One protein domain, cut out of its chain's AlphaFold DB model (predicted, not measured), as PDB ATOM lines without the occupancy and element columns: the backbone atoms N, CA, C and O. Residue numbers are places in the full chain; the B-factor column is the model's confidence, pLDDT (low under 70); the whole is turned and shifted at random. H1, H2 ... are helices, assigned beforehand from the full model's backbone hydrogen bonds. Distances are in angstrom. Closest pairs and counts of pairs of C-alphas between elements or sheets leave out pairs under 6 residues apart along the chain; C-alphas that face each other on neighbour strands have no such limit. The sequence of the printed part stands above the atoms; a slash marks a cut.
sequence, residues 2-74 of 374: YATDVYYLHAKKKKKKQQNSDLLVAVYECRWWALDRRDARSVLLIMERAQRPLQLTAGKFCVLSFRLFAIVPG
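AT A GLANCE: This is residues 2 to 74 of the 374 residues of an uncharacterized protein of Trichogramma brassicae (UniProt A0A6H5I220). A long helical hairpin whose second arm is much the shorter: H1 makes most of the length, the chain folds back, and H2 packs on the last part of H1, at residues 20 to 28. From there a long link runs back beyond H2, with a small turn in it at residues 57 to 63, to the short helix H3 towards the opposite end of the rod. The printed part has 73 residues with three named helices, in the order H1, H2, H3, and no named strand; its class is all helix. It is only just loose, close to extended, with a radius of gyration of the C-alphas of 16.8 A and spans of 55 by 23 by 16 A.

HOW THE PARTS SIT: H1, residues 3 to 29, and H2, residues 37 to 51, form a helical hairpin. They touch through residues 20 to 28 of H1 alone; the closest C-alphas, of Asn 20 and Ala 50, are 5.9 A apart. They run opposite ways at a shallow tilt of 34 degrees, only just short of steep. In the link after H2, residues 57 to 58 pair antiparallel with residues 62 to 63. H3, residues 66 to 70, is close to H1 but not clearly touching it; their closest C-alphas, of His 10 and Phe 66, are 7.8 A apart. H2 and H3 are apart. In H1, H2 and H3 every O i to N i+4 pair is within hydrogen-bond range.

IN THESE COORDINATES: H1 begins at C-alpha 3 (194.364, 218.242, 179.917) and is 39.9 A long from first to last C-alpha. H2 begins at C-alpha 37 (155.816, 192.334, 164.561) and is 21.2 A long. H3 is 6.0 A long and ends at C-alpha 70 (196.037, 206.664, 181.045).

THE WHOLE: The two C-alphas farthest apart, of Asp 36 and Gly 74, are 55.8 A apart. The printed part has no cut. The link from H1 to H2 is short, and that from H2 to H3, 14 residues, is long. The mean pLDDT of the printed part is 85.2; residues 72 to 74 are under 70.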
ATOM      1  N   TYR A   2     195.784 221.212 177.086       74.25
ATOM      2  CA  TYR A   2     194.965 220.090 176.571       74.25
ATOM      3  C   TYR A   2     194.359 219.142 177.628       74.25
ATOM      4  O   TYR A   2     193.470 218.358 177.310       74.25
ATOM      5  N   ALA A   3     194.805 219.194 178.888       75.62
ATOM      6  CA  ALA A   3     194.364 218.242 179.917       75.62
ATOM      7  C   ALA A   3     192.875 218.395 180.294       75.62
ATOM      8  O   ALA A   3     192.173 217.403 180.500       75.62
ATOM      9  N   THR A   4     192.372 219.631 180.333       83.25
ATOM     10  CA  THR A   4     190.978 219.948 180.682       83.25
ATOM     11  C   THR A   4     189.983 219.480 179.620       83.25
ATOM     12  O   THR A   4     188.956 218.892 179.963       83.25
ATOM     13  N   ASP A   5     190.305 219.650 178.338       81.88
ATOM     14  CA  ASP A   5     189.424 219.253 177.230       81.88
ATOM     15  C   ASP A   5     189.286 217.731 177.137       81.88
ATOM     16  O   ASP A   5     188.189 217.193 176.943       81.88
ATOM     17  N   VAL A   6     190.391 217.013 177.350       79.12
ATOM     18  CA  VAL A   6     190.404 215.547 177.379       79.12
ATOM     19  C   VAL A   6     189.573 215.019 178.553       79.12
ATOM     20  O   VAL A   6     188.752 214.113 178.369       79.12
ATOM     21  N   TYR A   7     189.718 215.613 179.742       84.69
ATOM     22  CA  TYR A   7     188.916 215.242 180.909       84.69
ATOM     23  C   TYR A   7     187.417 215.473 180.667       84.69
ATOM     24  O   TYR A   7     186.589 214.603 180.959       84.69
ATOM     25  N   TYR A   8     187.058 216.602 180.049       88.00
ATOM     26  CA  TYR A   8     185.676 216.929 179.706       88.00
ATOM     27  C   TYR A   8     185.053 215.928 178.720       88.00
ATOM     28  O   TYR A   8     183.928 215.453 178.927       88.00
ATOM     29  N   LEU A   9     185.790 215.548 177.671       84.50
ATOM     30  CA  LEU A   9     185.345 214.528 176.715       84.50
ATOM     31  C   LEU A   9     185.124 213.174 177.397       84.50
ATOM     32  O   LEU A   9     184.144 212.479 177.106       84.50
ATOM     33  N   HIS A  10     185.988 212.814 178.343       80.25
ATOM     34  CA  HIS A  10     185.852 211.582 179.107       80.25
ATOM     35  C   HIS A  10     184.629 211.599 180.040       80.25
ATOM     36  O   HIS A  10     183.855 210.636 180.048       80.25
ATOM     37  N   ALA A  11     184.400 212.697 180.766       84.31
ATOM     38  CA  ALA A  11     183.227 212.867 181.623       84.31
ATOM     39  C   ALA A  11     181.918 212.766 180.817       84.31
ATOM     40  O   ALA A  11     181.002 212.023 181.188       84.31
ATOM     41  N   LYS A  12     181.860 213.411 179.643       82.88
ATOM     42  CA  LYS A  12     180.729 213.275 178.710       82.88
ATOM     43  C   LYS A  12     180.539 211.841 178.222       82.88
ATOM     44  O   LYS A  12     179.406 211.361 178.160       82.88
ATOM     45  N   LYS A  13     181.629 211.140 177.892       78.88
ATOM     46  CA  LYS A  13     181.572 209.746 177.434       78.88
ATOM     47  C   LYS A  13     181.030 208.814 178.523       78.88
ATOM     48  O   LYS A  13     180.192 207.969 178.213       78.88
ATOM     49  N   LYS A  14     181.453 208.992 179.781       78.50
ATOM     50  CA  LYS A  14     180.925 208.241 180.935       78.50
ATOM     51  C   LYS A  14     179.424 208.465 181.111       78.50
ATOM     52  O   LYS A  14     178.680 207.490 181.159       78.50
ATOM     53  N   LYS A  15     178.975 209.726 181.094       85.12
ATOM     54  CA  LYS A  15     177.546 210.066 181.199       85.12
ATOM     55  C   LYS A  15     176.716 209.403 180.095       85.12
ATOM     56  O   LYS A  15     175.682 208.813 180.374       85.12
ATOM     57  N   LYS A  16     177.203 209.429 178.849       79.44
ATOM     58  CA  LYS A  16     176.506 208.807 177.715       79.44
ATOM     59  C   LYS A  16     176.480 207.276 177.791       79.44
ATOM     60  O   LYS A  16     175.519 206.664 177.338       79.44
ATOM     61  N   LYS A  17     177.518 206.653 178.364       82.94
ATOM     62  CA  LYS A  17     177.543 205.201 178.598       82.94
ATOM     63  C   LYS A  17     176.463 204.793 179.602       82.94
ATOM     64  O   LYS A  17     175.754 203.836 179.321       82.94
ATOM     65  N   GLN A  18     176.319 205.549 180.692       84.06
ATOM     66  CA  GLN A  18     175.280 205.313 181.697       84.06
ATOM     67  C   GLN A  18     173.873 205.470 181.101       84.06
ATOM     68  O   GLN A  18     173.050 204.574 181.197       84.06
ATOM     69  N   GLN A  19     173.630 206.549 180.354       83.94
ATOM     70  CA  GLN A  19     172.333 206.755 179.694       83.94
ATOM     71  C   GLN A  19     171.947 205.605 178.751       83.94
ATOM     72  O   GLN A  19     170.776 205.271 178.618       83.94
ATOM     73  N   ASN A  20     172.928 205.000 178.080       87.06
ATOM     74  CA  ASN A  20     172.685 203.896 177.161       87.06
ATOM     75  C   ASN A  20     172.395 202.572 177.893       87.06
ATOM     76  O   ASN A  20     171.624 201.768 177.379       87.06
ATOM     77  N   SER A  21     172.984 202.342 179.076       89.12
ATOM     78  CA  SER A  21     172.609 201.192 179.912       89.12
ATOM     79  C   SER A  21     171.204 201.352 180.472       89.12
ATOM     80  O   SER A  21     170.429 200.406 180.406       89.12
ATOM     81  N   ASP A  22     170.853 202.552 180.932       91.44
ATOM     82  CA  ASP A  22     169.534 202.821 181.509       91.44
ATOM     83  C   ASP A  22     168.437 202.673 180.439       91.44
ATOM     84  O   ASP A  22     167.404 202.048 180.673       91.44
ATOM     85  N   LEU A  23     168.700 203.155 179.216       91.50
ATOM     86  CA  LEU A  23     167.820 202.940 178.064       91.50
ATOM     87  C   LEU A  23     167.669 201.452 177.728       91.50
ATOM     88  O   LEU A  23     166.571 201.007 177.411       91.50
ATOM     89  N   LEU A  24     168.751 200.674 177.792       93.50
ATOM     90  CA  LEU A  24     168.690 199.241 177.517       93.50
ATOM     91  C   LEU A  24     167.818 198.511 178.544       93.50
ATOM     92  O   LEU A  24     167.014 197.678 178.139       93.50
ATOM     93  N   VAL A  25     167.936 198.854 179.830       94.75
ATOM     94  CA  VAL A  25     167.097 198.296 180.904       94.75
ATOM     95  C   VAL A  25     165.625 198.632 180.667       94.75
ATOM     96  O   VAL A  25     164.807 197.719 180.587       94.75
ATOM     97  N   ALA A  26     165.297 199.904 180.425       94.62
ATOM     98  CA  ALA A  26     163.915 200.328 180.178       94.62
ATOM     99  C   ALA A  26     163.293 199.633 178.952       94.62
ATOM    100  O   ALA A  26     162.143 199.197 178.973       94.62
ATOM    101  N   VAL A  27     164.067 199.486 177.874       95.19
ATOM    102  CA  VAL A  27     163.615 198.800 176.656       95.19
ATOM    103  C   VAL A  27     163.458 197.290 176.895       95.19
ATOM    104  O   VAL A  27     162.585 196.672 176.290       95.19
ATOM    105  N   TYR A  28     164.261 196.694 177.781       95.00
ATOM    106  CA  TYR A  28     164.163 195.280 178.161       95.00
ATOM    107  C   TYR A  28     162.944 194.980 179.037       95.00
ATOM    108  O   TYR A  28     162.332 193.924 178.888       95.00
ATOM    109  N   GLU A  29     162.560 195.920 179.901       95.88
ATOM    110  CA  GLU A  29     161.365 195.832 180.749       95.88
ATOM    111  C   GLU A  29     160.056 196.046 179.973       95.88
ATOM    112  O   GLU A  29     158.982 195.629 180.416       95.88
ATOM    113  N   CYS A  30     160.122 196.645 178.781       94.69
ATOM    114  CA  CYS A  30     158.967 196.735 177.897       94.69
ATOM    115  C   CYS A  30     158.500 195.329 177.482       94.69
ATOM    116  O   CYS A  30     159.304 194.469 177.123       94.69
ATOM    117  N   ARG A  31     157.179 195.106 177.436       96.75
ATOM    118  CA  ARG A  31     156.564 193.853 176.952       96.75
ATOM    119  C   ARG A  31     156.691 193.719 175.430       96.75
ATOM    120  O   ARG A  31     155.698 193.731 174.705       96.75
ATOM    121  N   TRP A  32     157.915 193.602 174.926       96.19
ATOM    122  CA  TRP A  32     158.231 193.593 173.497       96.19
ATOM    123  C   TRP A  32     157.611 192.407 172.745       96.19
ATOM    124  O   TRP A  32     157.383 192.500 171.542       96.19
ATOM    125  N   TRP A  33     157.278 191.320 173.447       94.56
ATOM    126  CA  TRP A  33     156.544 190.177 172.894       94.56
ATOM    127  C   TRP A  33     155.051 190.451 172.667       94.56
ATOM    128  O   TRP A  33     154.417 189.732 171.902       94.56
ATOM    129  N   ALA A  34     154.486 191.471 173.319       97.75
ATOM    130  CA  ALA A  34     153.096 191.889 173.140       97.75
ATOM    131  C   ALA A  34     152.936 192.969 172.053       97.75
ATOM    132  O   ALA A  34     151.817 193.391 171.767       97.75
ATOM    133  N   LEU A  35     154.043 193.433 171.465       96.69
ATOM    134  CA  LEU A  35     154.048 194.404 170.375       96.69
ATOM    135  C   LEU A  35     153.765 193.741 169.027       96.69
ATOM    136  O   LEU A  35     154.093 192.575 168.795       96.69
ATOM    137  N   ASP A  36     153.249 194.534 168.087       98.00
ATOM    138  CA  ASP A  36     153.153 194.119 166.694       98.00
ATOM    139  C   ASP A  36     154.533 193.755 166.135       98.00
ATOM    140  O   ASP A  36     155.564 194.330 166.491       98.00
ATOM    141  N   ARG A  37     154.563 192.830 165.166       96.75
ATOM    142  CA  ARG A  37     155.816 192.334 164.561       96.75
ATOM    143  C   ARG A  37     156.721 193.447 164.019       96.75
ATOM    144  O   ARG A  37     157.933 193.255 163.933       96.75
ATOM    145  N   ARG A  38     156.145 194.577 163.593       96.81
ATOM    146  CA  ARG A  38     156.903 195.740 163.105       96.81
ATOM    147  C   ARG A  38     157.587 196.480 164.255       96.81
ATOM    148  O   ARG A  38     158.774 196.777 164.150       96.81
ATOM    149  N   ASP A  39     156.882 196.684 165.359       96.88
ATOM    150  CA  ASP A  39     157.376 197.435 166.514       96.88
ATOM    151  C   ASP A  39     158.348 196.601 167.352       96.88
ATOM    152  O   ASP A  39     159.410 197.093 167.732       96.88
ATOM    153  N   ALA A  40     158.076 195.303 167.517       96.81
ATOM    154  CA  ALA A  40     158.987 194.364 168.169       96.81
ATOM    155  C   ALA A  40     160.364 194.316 167.474       96.81
ATOM    156  O   ALA A  40     161.403 194.292 168.133       96.81
ATOM    157  N   ARG A  41     160.396 194.372 166.132       96.81
ATOM    158  CA  ARG A  41     161.653 194.454 165.363       96.81
ATOM    159  C   ARG A  41     162.400 195.759 165.617       96.81
ATOM    160  O   ARG A  41     163.624 195.736 165.727       96.81
ATOM    161  N   SER A  42     161.687 196.876 165.712       96.50
ATOM    162  CA  SER A  42     162.285 198.177 166.023       96.50
ATOM    163  C   SER A  42     162.904 198.182 167.422       96.50
ATOM    164  O   SER A  42     164.045 198.608 167.583       96.50
ATOM    165  N   VAL A  43     162.198 197.626 168.409       96.50
ATOM    166  CA  VAL A  43     162.688 197.469 169.786       96.50
ATOM    167  C   VAL A  43     163.941 196.589 169.842       96.50
ATOM    168  O   VAL A  43     164.947 196.998 170.419       96.50
ATOM    169  N   LEU A  44     163.939 195.440 169.160       95.50
ATOM    170  CA  LEU A  44     165.112 194.558 169.063       95.50
ATOM    171  C   LEU A  44     166.328 195.256 168.436       95.50
ATOM    172  O   LEU A  44     167.447 195.107 168.926       95.50
ATOM    173  N   LEU A  45     166.123 196.059 167.387       94.94
ATOM    174  CA  LEU A  45     167.199 196.843 166.772       94.94
ATOM    175  C   LEU A  45     167.764 197.896 167.731       94.94
ATOM    176  O   LEU A  45     168.975 198.122 167.746       94.94
ATOM    177  N   ILE A  46     166.912 198.539 168.533       94.00
ATOM    178  CA  ILE A  46     167.348 199.499 169.553       94.00
ATOM    179  C   ILE A  46     168.173 198.783 170.629       94.00
ATOM    180  O   ILE A  46     169.259 199.261 170.952       94.00
ATOM    181  N   MET A  47     167.727 197.617 171.112       94.44
ATOM    182  CA  MET A  47     168.481 196.801 172.073       94.44
ATOM    183  C   MET A  47     169.862 196.405 171.531       94.44
ATOM    184  O   MET A  47     170.873 196.619 172.201       94.44
ATOM    185  N   GLU A  48     169.937 195.896 170.296       93.44
ATOM    186  CA  GLU A  48     171.204 195.491 169.666       93.44
ATOM    187  C   GLU A  48     172.172 196.682 169.522       93.44
ATOM    188  O   GLU A  48     173.382 196.569 169.749       93.44
ATOM    189  N   ARG A  49     171.641 197.862 169.174       90.44
ATOM    190  CA  ARG A  49     172.424 199.099 169.058       90.44
ATOM    191  C   ARG A  49     172.868 199.625 170.420       90.44
ATOM    192  O   ARG A  49     173.991 200.112 170.529       90.44
ATOM    193  N   ALA A  50     172.030 199.508 171.445       90.12
ATOM    194  CA  ALA A  50     172.350 199.934 172.800       90.12
ATOM    195  C   ALA A  50     173.434 199.044 173.438       90.12
ATOM    196  O   ALA A  50     174.319 199.565 174.120       90.12
ATOM    197  N   GLN A  51     173.465 197.741 173.124       88.69
ATOM    198  CA  GLN A  51     174.525 196.822 173.573       88.69
ATOM    199  C   GLN A  51     175.920 197.191 173.046       88.69
ATOM    200  O   GLN A  51     176.930 196.864 173.672       88.69
ATOM    201  N   ARG A  52     176.005 197.883 171.902       85.62
ATOM    202  CA  ARG A  52     177.271 198.308 171.289       85.62
ATOM    203  C   ARG A  52     177.452 199.818 171.455       85.62
ATOM    204  O   ARG A  52     177.137 200.570 170.530       85.62
ATOM    205  N   PRO A  53     177.974 200.295 172.603       75.75
ATOM    206  CA  PRO A  53     178.170 201.723 172.821       75.75
ATOM    207  C   PRO A  53     179.042 202.303 171.706       75.75
ATOM    208  O   PRO A  53     180.087 201.737 171.383       75.75
ATOM    209  N   LEU A  54     178.617 203.435 171.131       74.69
ATOM    210  CA  LEU A  54     179.349 204.128 170.068       74.69
ATOM    211  C   LEU A  54     180.806 204.353 170.492       74.69
ATOM    212  O   LEU A  54     181.117 205.194 171.343       74.69
ATOM    213  N   GLN A  55     181.705 203.578 169.892       81.06
ATOM    214  CA  GLN A  55     183.134 203.737 170.077       81.06
ATOM    215  C   GLN A  55     183.597 204.879 169.179       81.06
ATOM    216  O   GLN A  55     183.543 204.786 167.956       81.06
ATOM    217  N   LEU A  56     184.033 205.981 169.790       79.44
ATOM    218  CA  LEU A  56     184.690 207.052 169.052       79.44
ATOM    219  C   LEU A  56     186.062 206.553 168.605       79.44
ATOM    220  O   LEU A  56     186.935 206.305 169.436       79.44
ATOM    221  N   THR A  57     186.233 206.387 167.299       83.69
ATOM    222  CA  THR A  57     187.523 206.085 166.680       83.69
ATOM    223  C   THR A  57     188.097 207.345 166.049       83.69
ATOM    224  O   THR A  57     187.437 207.934 165.190       83.69
ATOM    225  N   ALA A  58     189.318 207.741 166.406       85.06
ATOM    226  CA  ALA A  58     190.018 208.800 165.685       85.06
ATOM    227  C   ALA A  58     190.615 208.211 164.396       85.06
ATOM    228  O   ALA A  58     191.387 207.251 164.427       85.06
ATOM    229  N   GLY A  59     190.173 208.722 163.244       83.25
ATOM    230  CA  GLY A  59     190.697 208.343 161.926       83.25
ATOM    231  C   GLY A  59     190.528 206.872 161.512       83.25
ATOM    232  O   GLY A  59     191.145 206.470 160.540       83.25
ATOM    233  N   LYS A  60     189.707 206.067 162.208       77.81
ATOM    234  CA  LYS A  60     189.669 204.580 162.128       77.81
ATOM    235  C   LYS A  60     190.932 203.869 162.640       77.81
ATOM    236  O   LYS A  60     190.962 202.644 162.627       77.81
ATOM    237  N   PHE A  61     191.939 204.604 163.106       79.31
ATOM    238  CA  PHE A  61     193.224 204.033 163.510       79.31
ATOM    239  C   PHE A  61     193.253 203.648 164.988       79.31
ATOM    240  O   PHE A  61     193.860 202.643 165.347       79.31
ATOM    241  N   CYS A  62     192.556 204.395 165.848       78.75
ATOM    242  CA  CYS A  62     192.512 204.094 167.273       78.75
ATOM    243  C   CYS A  62     191.115 204.311 167.861       78.75
ATOM    244  O   CYS A  62     190.447 205.313 167.603       78.75
ATOM    245  N   VAL A  63     190.662 203.349 168.666       81.88
ATOM    246  CA  VAL A  63     189.476 203.510 169.514       81.88
ATOM    247  C   VAL A  63     189.885 204.376 170.694       81.88
ATOM    248  O   VAL A  63     190.688 203.936 171.506       81.88
ATOM    249  N   LEU A  64     189.317 205.574 170.831       78.75
ATOM    250  CA  LEU A  64     189.593 206.471 171.954       78.75
ATOM    251  C   LEU A  64     189.062 205.840 173.247       78.75
ATOM    252  O   LEU A  64     187.883 205.978 173.592       78.75
ATOM    253  N   SER A  65     189.913 205.094 173.946       77.94
ATOM    254  CA  SER A  65     189.607 204.411 175.203       77.94
ATOM    255  C   SER A  65     190.406 205.030 176.347       77.94
ATOM    256  O   SER A  65     191.468 205.597 176.126       77.94
ATOM    257  N   PHE A  66     189.904 204.919 177.580       72.50
ATOM    258  CA  PHE A  66     190.595 205.451 178.758       72.50
ATOM    259  C   PHE A  66     192.007 204.873 178.912       72.50
ATOM    260  O   PHE A  66     192.906 205.602 179.301       72.50
ATOM    261  N   ARG A  67     192.228 203.611 178.513       72.00
ATOM    262  CA  ARG A  67     193.565 202.997 178.486       72.00
ATOM    263  C   ARG A  67     194.563 203.809 177.665       72.00
ATOM    264  O   ARG A  67     195.662 204.034 178.138       72.00
ATOM    265  N   LEU A  68     194.170 204.298 176.487       71.94
ATOM    266  CA  LEU A  68     195.046 205.138 175.661       71.94
ATOM    267  C   LEU A  68     195.363 206.480 176.321       71.94
ATOM    268  O   LEU A  68     196.447 206.996 176.114       71.94
ATOM    269  N   PHE A  69     194.450 207.034 177.119       70.50
ATOM    270  CA  PHE A  69     194.689 208.293 177.830       70.50
ATOM    271  C   PHE A  69     195.479 208.108 179.129       70.50
ATOM    272  O   PHE A  69     196.253 208.983 179.493       70.50
ATOM    273  N   ALA A  70     195.312 206.977 179.816       73.88
ATOM    274  CA  ALA A  70     196.037 206.664 181.045       73.88
ATOM    275  C   ALA A  70     197.529 206.377 180.803       73.88
ATOM    276  O   ALA A  70     198.319 206.526 181.723       73.88
ATOM    277  N   ILE A  71     197.910 206.015 179.573       73.56
ATOM    278  CA  ILE A  71     199.311 205.818 179.158       73.56
ATOM    279  C   ILE A  71     200.037 207.167 178.940       73.56
ATOM    280  O   ILE A  71     201.258 207.239 178.987       73.56
ATOM    281  N   VAL A  72     199.299 208.266 178.740       60.09
ATOM    282  CA  VAL A  72     199.859 209.562 178.310       60.09
ATOM    283  C   VAL A  72     200.621 210.383 179.378       60.09
ATOM    284  O   VAL A  72     201.321 211.300 178.962       60.09
ATOM    285  N   PRO A  73     200.613 210.124 180.705       55.81
ATOM    286  CA  PRO A  73     201.405 210.974 181.601       55.81
ATOM    287  C   PRO A  73     202.920 210.699 181.642       55.81
ATOM    288  O   PRO A  73     203.623 211.536 182.195       55.81
ATOM    289  N   GLY A  74     203.432 209.580 181.105       56.22
ATOM    290  CA  GLY A  74     204.848 209.202 181.287       56.22
ATOM    291  C   GLY A  74     205.548 208.561 180.086       56.22
ATOM    292  O   GLY A  74     206.701 208.883 179.833       56.22
TER     293      GLY A  74